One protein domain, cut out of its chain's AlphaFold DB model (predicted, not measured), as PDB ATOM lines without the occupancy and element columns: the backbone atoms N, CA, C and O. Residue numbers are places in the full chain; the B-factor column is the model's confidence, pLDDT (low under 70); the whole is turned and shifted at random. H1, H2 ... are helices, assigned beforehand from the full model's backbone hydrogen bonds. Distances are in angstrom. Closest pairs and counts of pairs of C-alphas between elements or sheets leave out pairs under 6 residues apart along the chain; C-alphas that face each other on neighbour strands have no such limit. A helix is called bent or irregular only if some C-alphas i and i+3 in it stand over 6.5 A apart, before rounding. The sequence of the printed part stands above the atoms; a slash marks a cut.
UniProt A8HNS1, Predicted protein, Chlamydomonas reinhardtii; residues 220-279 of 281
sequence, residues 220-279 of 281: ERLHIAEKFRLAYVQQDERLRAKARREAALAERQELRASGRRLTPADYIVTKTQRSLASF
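What this domain is: This is residues 220 to 279 of the 281 residues of the protein "Predicted protein" of Chlamydomonas reinhardtii (UniProt A8HNS1). A long, single helix, H1, makes one arm of an open, flat hook; a short link at its far end turns the chain, and a shorter helix, H2, folds back in roughly the reverse direction as the second arm, with an empty gap between the two. The printed part has 60 residues with two named helices, H1 then H2, and no named strand; the class is all helix. The whole is extended, with a radius of gyration of the C-alphas of 19.3 A, and spans 57 by 31 by 11 A.

How they stand to each other: H1, residues 224 to 257, and H2, residues 264 to 277, are apart, with no C-alpha of the one within 8 A of the other. Six residues, 258 to 263, form the short link between them. Every O i to N i+4 pair of H2 is within hydrogen-bond range, and in H1 29 of 30 are. Neither helix is bent.

Where its parts are: H1 begins at Ile 224, whose C-alpha is at (36.965, 5.852, 35.996), and ends at Ala 257, at (21.853, -16.069, -4.882), a length of 48.8 A. H2 begins at Pro 264, at (3.975, -10.303, -4.919), and ends at Ala 277, at (4.301, -7.646, 15.651), 20.7 A from first to last C-alpha. Along H1 z falls, and along H2 it rises again.

The domain as a whole: Residues 220 to 279 stand free: no C-alpha has another, 8 or more residues away along the chain, within 10 A. The two C-alphas farthest apart, those of Arg 221 and Thr 263, are 57.0 A apart. The printed part has no cut. Its mean pLDDT is 75.9, with residues 259 to 279 under 70; the mean is 87 for H1 and 58 for H2.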
ATOM      1  N   GLU A 220      31.631  13.408  33.922       75.25
ATOM      2  CA  GLU A 220      32.842  13.859  34.616       75.25
ATOM      3  C   GLU A 220      32.941  13.289  36.039       75.25
ATOM      4  O   GLU A 220      34.009  12.788  36.403       75.25
ATOM      5  N   ARG A 221      31.825  13.273  36.783       77.12
ATOM      6  CA  ARG A 221      31.714  12.773  38.169       77.12
ATOM      7  C   ARG A 221      31.788  11.252  38.311       77.12
ATOM      8  O   ARG A 221      32.141  10.784  39.390       77.12
ATOM      9  N   LEU A 222      31.456  10.482  37.270       77.75
ATOM     10  CA  LEU A 222      31.548   9.017  37.311       77.75
ATOM     11  C   LEU A 222      32.974   8.555  37.650       77.75
ATOM     12  O   LEU A 222      33.961   9.099  37.147       77.75
ATOM     13  N   HIS A 223      33.098   7.495  38.448       87.44
ATOM     14  CA  HIS A 223      34.403   6.889  38.707       87.44
ATOM     15  C   HIS A 223      34.973   6.277  37.414       87.44
ATOM     16  O   HIS A 223      34.231   5.773  36.571       87.44
ATOM     17  N   ILE A 224      36.300   6.279  37.245       82.31
ATOM     18  CA  ILE A 224      36.965   5.852  35.996       82.31
ATOM     19  C   ILE A 224      36.525   4.439  35.560       82.31
ATOM     20  O   ILE A 224      36.232   4.218  34.385       82.31
ATOM     21  N   ALA A 225      36.395   3.505  36.508       88.06
ATOM     22  CA  ALA A 225      35.920   2.143  36.244       88.06
ATOM     23  C   ALA A 225      34.493   2.092  35.657       88.06
ATOM     24  O   ALA A 225      34.182   1.239  34.827       88.06
ATOM     25  N   GLU A 226      33.627   3.025  36.052       84.81
ATOM     26  CA  GLU A 226      32.245   3.110  35.582       84.81
ATOM     27  C   GLU A 226      32.166   3.692  34.164       84.81
ATOM     28  O   GLU A 226      31.418   3.179  33.330       84.81
ATOM     29  N   LYS A 227      33.039   4.657  33.833       89.94
ATOM     30  CA  LYS A 227      33.216   5.142  32.450       89.94
ATOM     31  C   LYS A 227      33.649   4.007  31.516       89.94
ATOM     32  O   LYS A 227      33.080   3.861  30.436       89.94
ATOM     33  N   PHE A 228      34.592   3.159  31.947       90.88
ATOM     34  CA  PHE A 228      34.998   1.969  31.185       90.88
ATOM     35  C   PHE A 228      33.863   0.948  31.030       90.88
ATOM     36  O   PHE A 228      33.648   0.452  29.924       90.88
ATOM     37  N   ARG A 229      33.087   0.680  32.091       92.50
ATOM     38  CA  ARG A 229      31.904  -0.196  32.022       92.50
ATOM     39  C   ARG A 229      30.881   0.306  30.997       92.50
ATOM     40  O   ARG A 229      30.415  -0.475  30.171       92.50
ATOM     41  N   LEU A 230      30.551   1.599  31.022       89.75
ATOM     42  CA  LEU A 230      29.609   2.205  30.074       89.75
ATOM     43  C   LEU A 230      30.152   2.212  28.639       89.75
ATOM     44  O   LEU A 230      29.405   1.917  27.706       89.75
ATOM     45  N   ALA A 231      31.444   2.495  28.451       89.50
ATOM     46  CA  ALA A 231      32.090   2.428  27.142       89.50
ATOM     47  C   ALA A 231      32.051   1.004  26.555       89.50
ATOM     48  O   ALA A 231      31.748   0.844  25.373       89.50
ATOM     49  N   TYR A 232      32.279  -0.023  27.382       92.31
ATOM     50  CA  TYR A 232      32.197  -1.424  26.965       92.31
ATOM     51  C   TYR A 232      30.781  -1.804  26.507       92.31
ATOM     52  O   TYR A 232      30.618  -2.366  25.425       92.31
ATOM     53  N   VAL A 233      29.747  -1.423  27.270       93.00
ATOM     54  CA  VAL A 233      28.339  -1.653  26.886       93.00
ATOM     55  C   VAL A 233      27.996  -0.945  25.570       93.00
ATOM     56  O   VAL A 233      27.446  -1.571  24.669       93.00
ATOM     57  N   GLN A 234      28.390   0.322  25.397       91.00
ATOM     58  CA  GLN A 234      28.158   1.055  24.142       91.00
ATOM     59  C   GLN A 234      28.916   0.452  22.948       91.00
ATOM     60  O   GLN A 234      28.425   0.480  21.817       91.00
ATOM     61  N   GLN A 235      30.120  -0.084  23.162       91.44
ATOM     62  CA  GLN A 235      30.873  -0.781  22.120       91.44
ATOM     63  C   GLN A 235      30.181  -2.090  21.720       91.44
ATOM     64  O   GLN A 235      30.031  -2.361  20.530       91.44
ATOM     65  N   ASP A 236      29.710  -2.862  22.693       93.06
ATOM     66  CA  ASP A 236      28.967  -4.105  22.494       93.06
ATOM     67  C   ASP A 236      27.615  -3.855  21.783       93.06
ATOM     68  O   ASP A 236      27.268  -4.540  20.820       93.06
ATOM     69  N   GLU A 237      26.895  -2.780  22.122       92.06
ATOM     70  CA  GLU A 237      25.727  -2.301  21.361       92.06
ATOM     71  C   GLU A 237      26.062  -1.957  19.902       92.06
ATOM     72  O   GLU A 237      25.340  -2.369  18.988       92.06
ATOM     73  N   ARG A 238      27.168  -1.239  19.654       90.44
ATOM     74  CA  ARG A 238      27.636  -0.920  18.290       90.44
ATOM     75  C   ARG A 238      27.999  -2.183  17.507       90.44
ATOM     76  O   ARG A 238      27.662  -2.272  16.326       90.44
ATOM     77  N   LEU A 239      28.637  -3.162  18.150       90.88
ATOM     78  CA  LEU A 239      28.968  -4.454  17.546       90.88
ATOM     79  C   LEU A 239      27.705  -5.270  17.239       90.88
ATOM     80  O   LEU A 239      27.569  -5.749  16.114       90.88
ATOM     81  N   ARG A 240      26.723  -5.337  18.148       88.38
ATOM     82  CA  ARG A 240      25.411  -5.956  17.867       88.38
ATOM     83  C   ARG A 240      24.666  -5.248  16.737       88.38
ATOM     84  O   ARG A 240      24.075  -5.911  15.887       88.38
ATOM     85  N   ALA A 241      24.695  -3.917  16.687       87.69
ATOM     86  CA  ALA A 241      24.085  -3.148  15.603       87.69
ATOM     87  C   ALA A 241      24.775  -3.405  14.251       87.69
ATOM     88  O   ALA A 241      24.093  -3.504  13.229       87.69
ATOM     89  N   LYS A 242      26.105  -3.560  14.244       92.25
ATOM     90  CA  LYS A 242      26.878  -3.971  13.065       92.25
ATOM     91  C   LYS A 242      26.514  -5.398  12.634       92.25
ATOM     92  O   LYS A 242      26.098  -5.574  11.493       92.25
ATOM     93  N   ALA A 243      26.533  -6.366  13.550       89.44
ATOM     94  CA  ALA A 243      26.174  -7.759  13.276       89.44
ATOM     95  C   ALA A 243      24.739  -7.905  12.733       89.44
ATOM     96  O   ALA A 243      24.515  -8.637  11.774       89.44
ATOM     97  N   ARG A 244      23.765  -7.146  13.264       90.00
ATOM     98  CA  ARG A 244      22.390  -7.089  12.723       90.00
ATOM     99  C   ARG A 244      22.344  -6.578  11.278       90.00
ATOM    100  O   ARG A 244      21.562  -7.088  10.480       90.00
ATOM    101  N   ARG A 245      23.158  -5.572  10.932       89.62
ATOM    102  CA  ARG A 245      23.258  -5.053   9.555       89.62
ATOM    103  C   ARG A 245      23.926  -6.064   8.629       89.62
ATOM    104  O   ARG A 245      23.448  -6.253   7.520       89.62
ATOM    105  N   GLU A 246      24.989  -6.719   9.084       89.56
ATOM    106  CA  GLU A 246      25.703  -7.746   8.316       89.56
ATOM    107  C   GLU A 246      24.816  -8.974   8.070       89.56
ATOM    108  O   GLU A 246      24.707  -9.406   6.925       89.56
ATOM    109  N   ALA A 247      24.068  -9.445   9.074       84.88
ATOM    110  CA  ALA A 247      23.072 -10.506   8.914       84.88
ATOM    111  C   ALA A 247      21.963 -10.128   7.911       84.88
ATOM    112  O   ALA A 247      21.671 -10.894   6.997       84.88
ATOM    113  N   ALA A 248      21.400  -8.917   8.007       84.56
ATOM    114  CA  ALA A 248      20.387  -8.438   7.059       84.56
ATOM    115  C   ALA A 248      20.938  -8.216   5.632       84.56
ATOM    116  O   ALA A 248      20.186  -8.245   4.654       84.56
ATOM    117  N   LEU A 249      22.245  -7.974   5.483       85.00
ATOM    118  CA  LEU A 249      22.913  -7.927   4.181       85.00
ATOM    119  C   LEU A 249      23.170  -9.334   3.629       85.00
ATOM    120  O   LEU A 249      22.952  -9.533   2.435       85.00
ATOM    121  N   ALA A 250      23.555 -10.292   4.477       84.88
ATOM    122  CA  ALA A 250      23.723 -11.697   4.114       84.88
ATOM    123  C   ALA A 250      22.393 -12.319   3.653       84.88
ATOM    124  O   ALA A 250      22.335 -12.837   2.542       84.88
ATOM    125  N   GLU A 251      21.301 -12.138   4.403       81.50
ATOM    126  CA  GLU A 251      19.938 -12.550   4.014       81.50
ATOM    127  C   GLU A 251      19.551 -11.980   2.632       81.50
ATOM    128  O   GLU A 251      19.071 -12.683   1.743       81.50
ATOM    129  N   ARG A 252      19.840 -10.694   2.388       77.94
ATOM    130  CA  ARG A 252      19.616 -10.046   1.081       77.94
ATOM    131  C   ARG A 252      20.539 -10.553  -0.028       77.94
ATOM    132  O   ARG A 252      20.213 -10.360  -1.202       77.94
ATOM    133  N   GLN A 253      21.709 -11.097   0.283       81.38
ATOM    134  CA  GLN A 253      22.587 -11.731  -0.704       81.38
ATOM    135  C   GLN A 253      22.109 -13.156  -0.998       81.38
ATOM    136  O   GLN A 253      21.998 -13.512  -2.168       81.38
ATOM    137  N   GLU A 254      21.705 -13.912   0.019       80.31
ATOM    138  CA  GLU A 254      21.122 -15.250  -0.102       80.31
ATOM    139  C   GLU A 254      19.810 -15.241  -0.904       80.31
ATOM    140  O   GLU A 254      19.643 -16.044  -1.819       80.31
ATOM    141  N   LEU A 255      18.918 -14.269  -0.678       75.75
ATOM    142  CA  LEU A 255      17.706 -14.080  -1.491       75.75
ATOM    143  C   LEU A 255      18.007 -13.783  -2.974       75.75
ATOM    144  O   LEU A 255      17.206 -14.120  -3.841       75.75
ATOM    145  N   ARG A 256      19.158 -13.169  -3.287       73.94
ATOM    146  CA  ARG A 256      19.596 -12.958  -4.680       73.94
ATOM    147  C   ARG A 256      20.275 -14.201  -5.259       73.94
ATOM    148  O   ARG A 256      20.031 -14.526  -6.416       73.94
ATOM    149  N   ALA A 257      21.099 -14.887  -4.469       77.38
ATOM    150  CA  ALA A 257      21.853 -16.069  -4.882       77.38
ATOM    151  C   ALA A 257      20.959 -17.307  -5.075       77.38
ATOM    152  O   ALA A 257      21.151 -18.064  -6.021       77.38
ATOM    153  N   SER A 258      19.939 -17.475  -4.232       71.00
ATOM    154  CA  SER A 258      18.965 -18.576  -4.304       71.00
ATOM    155  C   SER A 258      17.980 -18.469  -5.476       71.00
ATOM    156  O   SER A 258      17.135 -19.346  -5.645       71.00
ATOM    157  N   GLY A 259      18.025 -17.390  -6.270       63.84
ATOM    158  CA  GLY A 259      17.155 -17.190  -7.434       63.84
ATOM    159  C   GLY A 259      15.659 -17.051  -7.114       63.84
ATOM    160  O   GLY A 259      14.855 -16.878  -8.035       63.84
ATOM    161  N   ARG A 260      15.267 -17.091  -5.831       57.12
ATOM    162  CA  ARG A 260      13.886 -16.917  -5.371       57.12
ATOM    163  C   ARG A 260      13.425 -15.483  -5.631       57.12
ATOM    164  O   ARG A 260      13.528 -14.598  -4.784       57.12
ATOM    165  N   ARG A 261      12.838 -15.270  -6.811       53.53
ATOM    166  CA  ARG A 261      11.952 -14.130  -7.058       53.53
ATOM    167  C   ARG A 261      10.777 -14.256  -6.091       53.53
ATOM    168  O   ARG A 261       9.869 -15.042  -6.342       53.53
ATOM    169  N   LEU A 262      10.828 -13.508  -4.988       57.41
ATOM    170  CA  LEU A 262       9.691 -13.332  -4.085       57.41
ATOM    171  C   LEU A 262       8.484 -12.932  -4.931       57.41
ATOM    172  O   LEU A 262       8.537 -11.940  -5.667       57.41
ATOM    173  N   THR A 263       7.422 -13.725  -4.865       60.34
ATOM    174  CA  THR A 263       6.192 -13.389  -5.571       60.34
ATOM    175  C   THR A 263       5.543 -12.186  -4.877       60.34
ATOM    176  O   THR A 263       5.788 -11.950  -3.688       60.34
ATOM    177  N   PRO A 264       4.686 -11.408  -5.563       59.72
ATOM    178  CA  PRO A 264       3.975 -10.303  -4.919       59.72
ATOM    179  C   PRO A 264       3.180 -10.721  -3.667       59.72
ATOM    180  O   PRO A 264       3.000  -9.905  -2.766       59.72
ATOM    181  N   ALA A 265       2.765 -11.992  -3.569       55.97
ATOM    182  CA  ALA A 265       2.101 -12.548  -2.391       55.97
ATOM    183  C   ALA A 265       3.028 -12.624  -1.158       55.97
ATOM    184  O   ALA A 265       2.629 -12.214  -0.066       55.97
ATOM    185  N   ASP A 266       4.283 -13.057  -1.327       59.28
ATOM    186  CA  ASP A 266       5.253 -13.210  -0.226       59.28
ATOM    187  C   ASP A 266       5.609 -11.856   0.424       59.28
ATOM    188  O   ASP A 266       5.791 -11.740   1.643       59.28
ATOM    189  N   TYR A 267       5.655 -10.795  -0.387       62.06
ATOM    190  CA  TYR A 267       5.891  -9.428   0.086       62.06
ATOM    191  C   TYR A 267       4.717  -8.870   0.912       62.06
ATOM    192  O   TYR A 267       4.923  -8.065   1.821       62.06
ATOM    193  N   ILE A 268       3.482  -9.303   0.635       61.41
ATOM    194  CA  ILE A 268       2.293  -8.866   1.381       61.41
ATOM    195  C   ILE A 268       2.239  -9.556   2.752       61.41
ATOM    196  O   ILE A 268       2.073  -8.871   3.762       61.41
ATOM    197  N   VAL A 269       2.463 -10.875   2.809       61.75
ATOM    198  CA  VAL A 269       2.439 -11.661   4.063       61.75
ATOM    199  C   VAL A 269       3.514 -11.194   5.052       61.75
ATOM    200  O   VAL A 269       3.243 -11.006   6.239       61.75
ATOM    201  N   THR A 270       4.731 -10.932   4.574       56.59
ATOM    202  CA  THR A 270       5.824 -10.438   5.435       56.59
ATOM    203  C   THR A 270       5.580  -9.015   5.956       56.59
ATOM    204  O   THR A 270       6.036  -8.667   7.049       56.59
ATOM    205  N   LYS A 271       4.824  -8.188   5.219       56.38
ATOM    206  CA  LYS A 271       4.477  -6.819   5.625       56.38
ATOM    207  C   LYS A 271       3.337  -6.782   6.647       56.38
ATOM    208  O   LYS A 271       3.420  -6.006   7.600       56.38
ATOM    209  N   THR A 272       2.323  -7.641   6.513       59.09
ATOM    210  CA  THR A 272       1.244  -7.762   7.513       59.09
ATOM    211  C   THR A 272       1.741  -8.379   8.821       59.09
ATOM    212  O   THR A 272       1.426  -7.849   9.885       59.09
ATOM    213  N   GLN A 273       2.601  -9.405   8.774       54.59
ATOM    214  CA  GLN A 273       3.205  -9.979   9.987       54.59
ATOM    215  C   GLN A 273       4.056  -8.964  10.767       54.59
ATOM    216  O   GLN A 273       3.930  -8.876  11.988       54.59
ATOM    217  N   ARG A 274       4.864  -8.131  10.087       54.31
ATOM    218  CA  ARG A 274       5.604  -7.042  10.760       54.31
ATOM    219  C   ARG A 274       4.681  -6.005  11.397       54.31
ATOM    220  O   ARG A 274       4.991  -5.540  12.488       54.31
ATOM    221  N   SER A 275       3.568  -5.670  10.741       56.81
ATOM    222  CA  SER A 275       2.600  -4.692  11.253       56.81
ATOM    223  C   SER A 275       1.837  -5.187  12.484       56.81
ATOM    224  O   SER A 275       1.474  -4.372  13.326       56.81
ATOM    225  N   LEU A 276       1.591  -6.497  12.596       55.94
ATOM    226  CA  LEU A 276       0.979  -7.107  13.783       55.94
ATOM    227  C   LEU A 276       1.985  -7.221  14.937       55.94
ATOM    228  O   LEU A 276       1.649  -6.904  16.073       55.94
ATOM    229  N   ALA A 277       3.238  -7.589  14.646       52.88
ATOM    230  CA  ALA A 277       4.301  -7.646  15.651       52.88
ATOM    231  C   ALA A 277       4.628  -6.269  16.266       52.88
ATOM    232  O   ALA A 277       4.986  -6.199  17.436       52.88
ATOM    233  N   SER A 278       4.469  -5.173  15.511       57.19
ATOM    234  CA  SER A 278       4.616  -3.800  16.025       57.19
ATOM    235  C   SER A 278       3.380  -3.245  16.745       57.19
ATOM    236  O   SER A 278       3.422  -2.106  17.193       57.19
ATOM    237  N   PHE A 279       2.274  -3.995  16.803       53.81
ATOM    238  CA  PHE A 279       1.022  -3.584  17.462       53.81
ATOM    239  C   PHE A 279       0.788  -4.279  18.815       53.81
ATOM    240  O   PHE A 279      -0.166  -3.956  19.516       53.81
TER     241      PHE A 279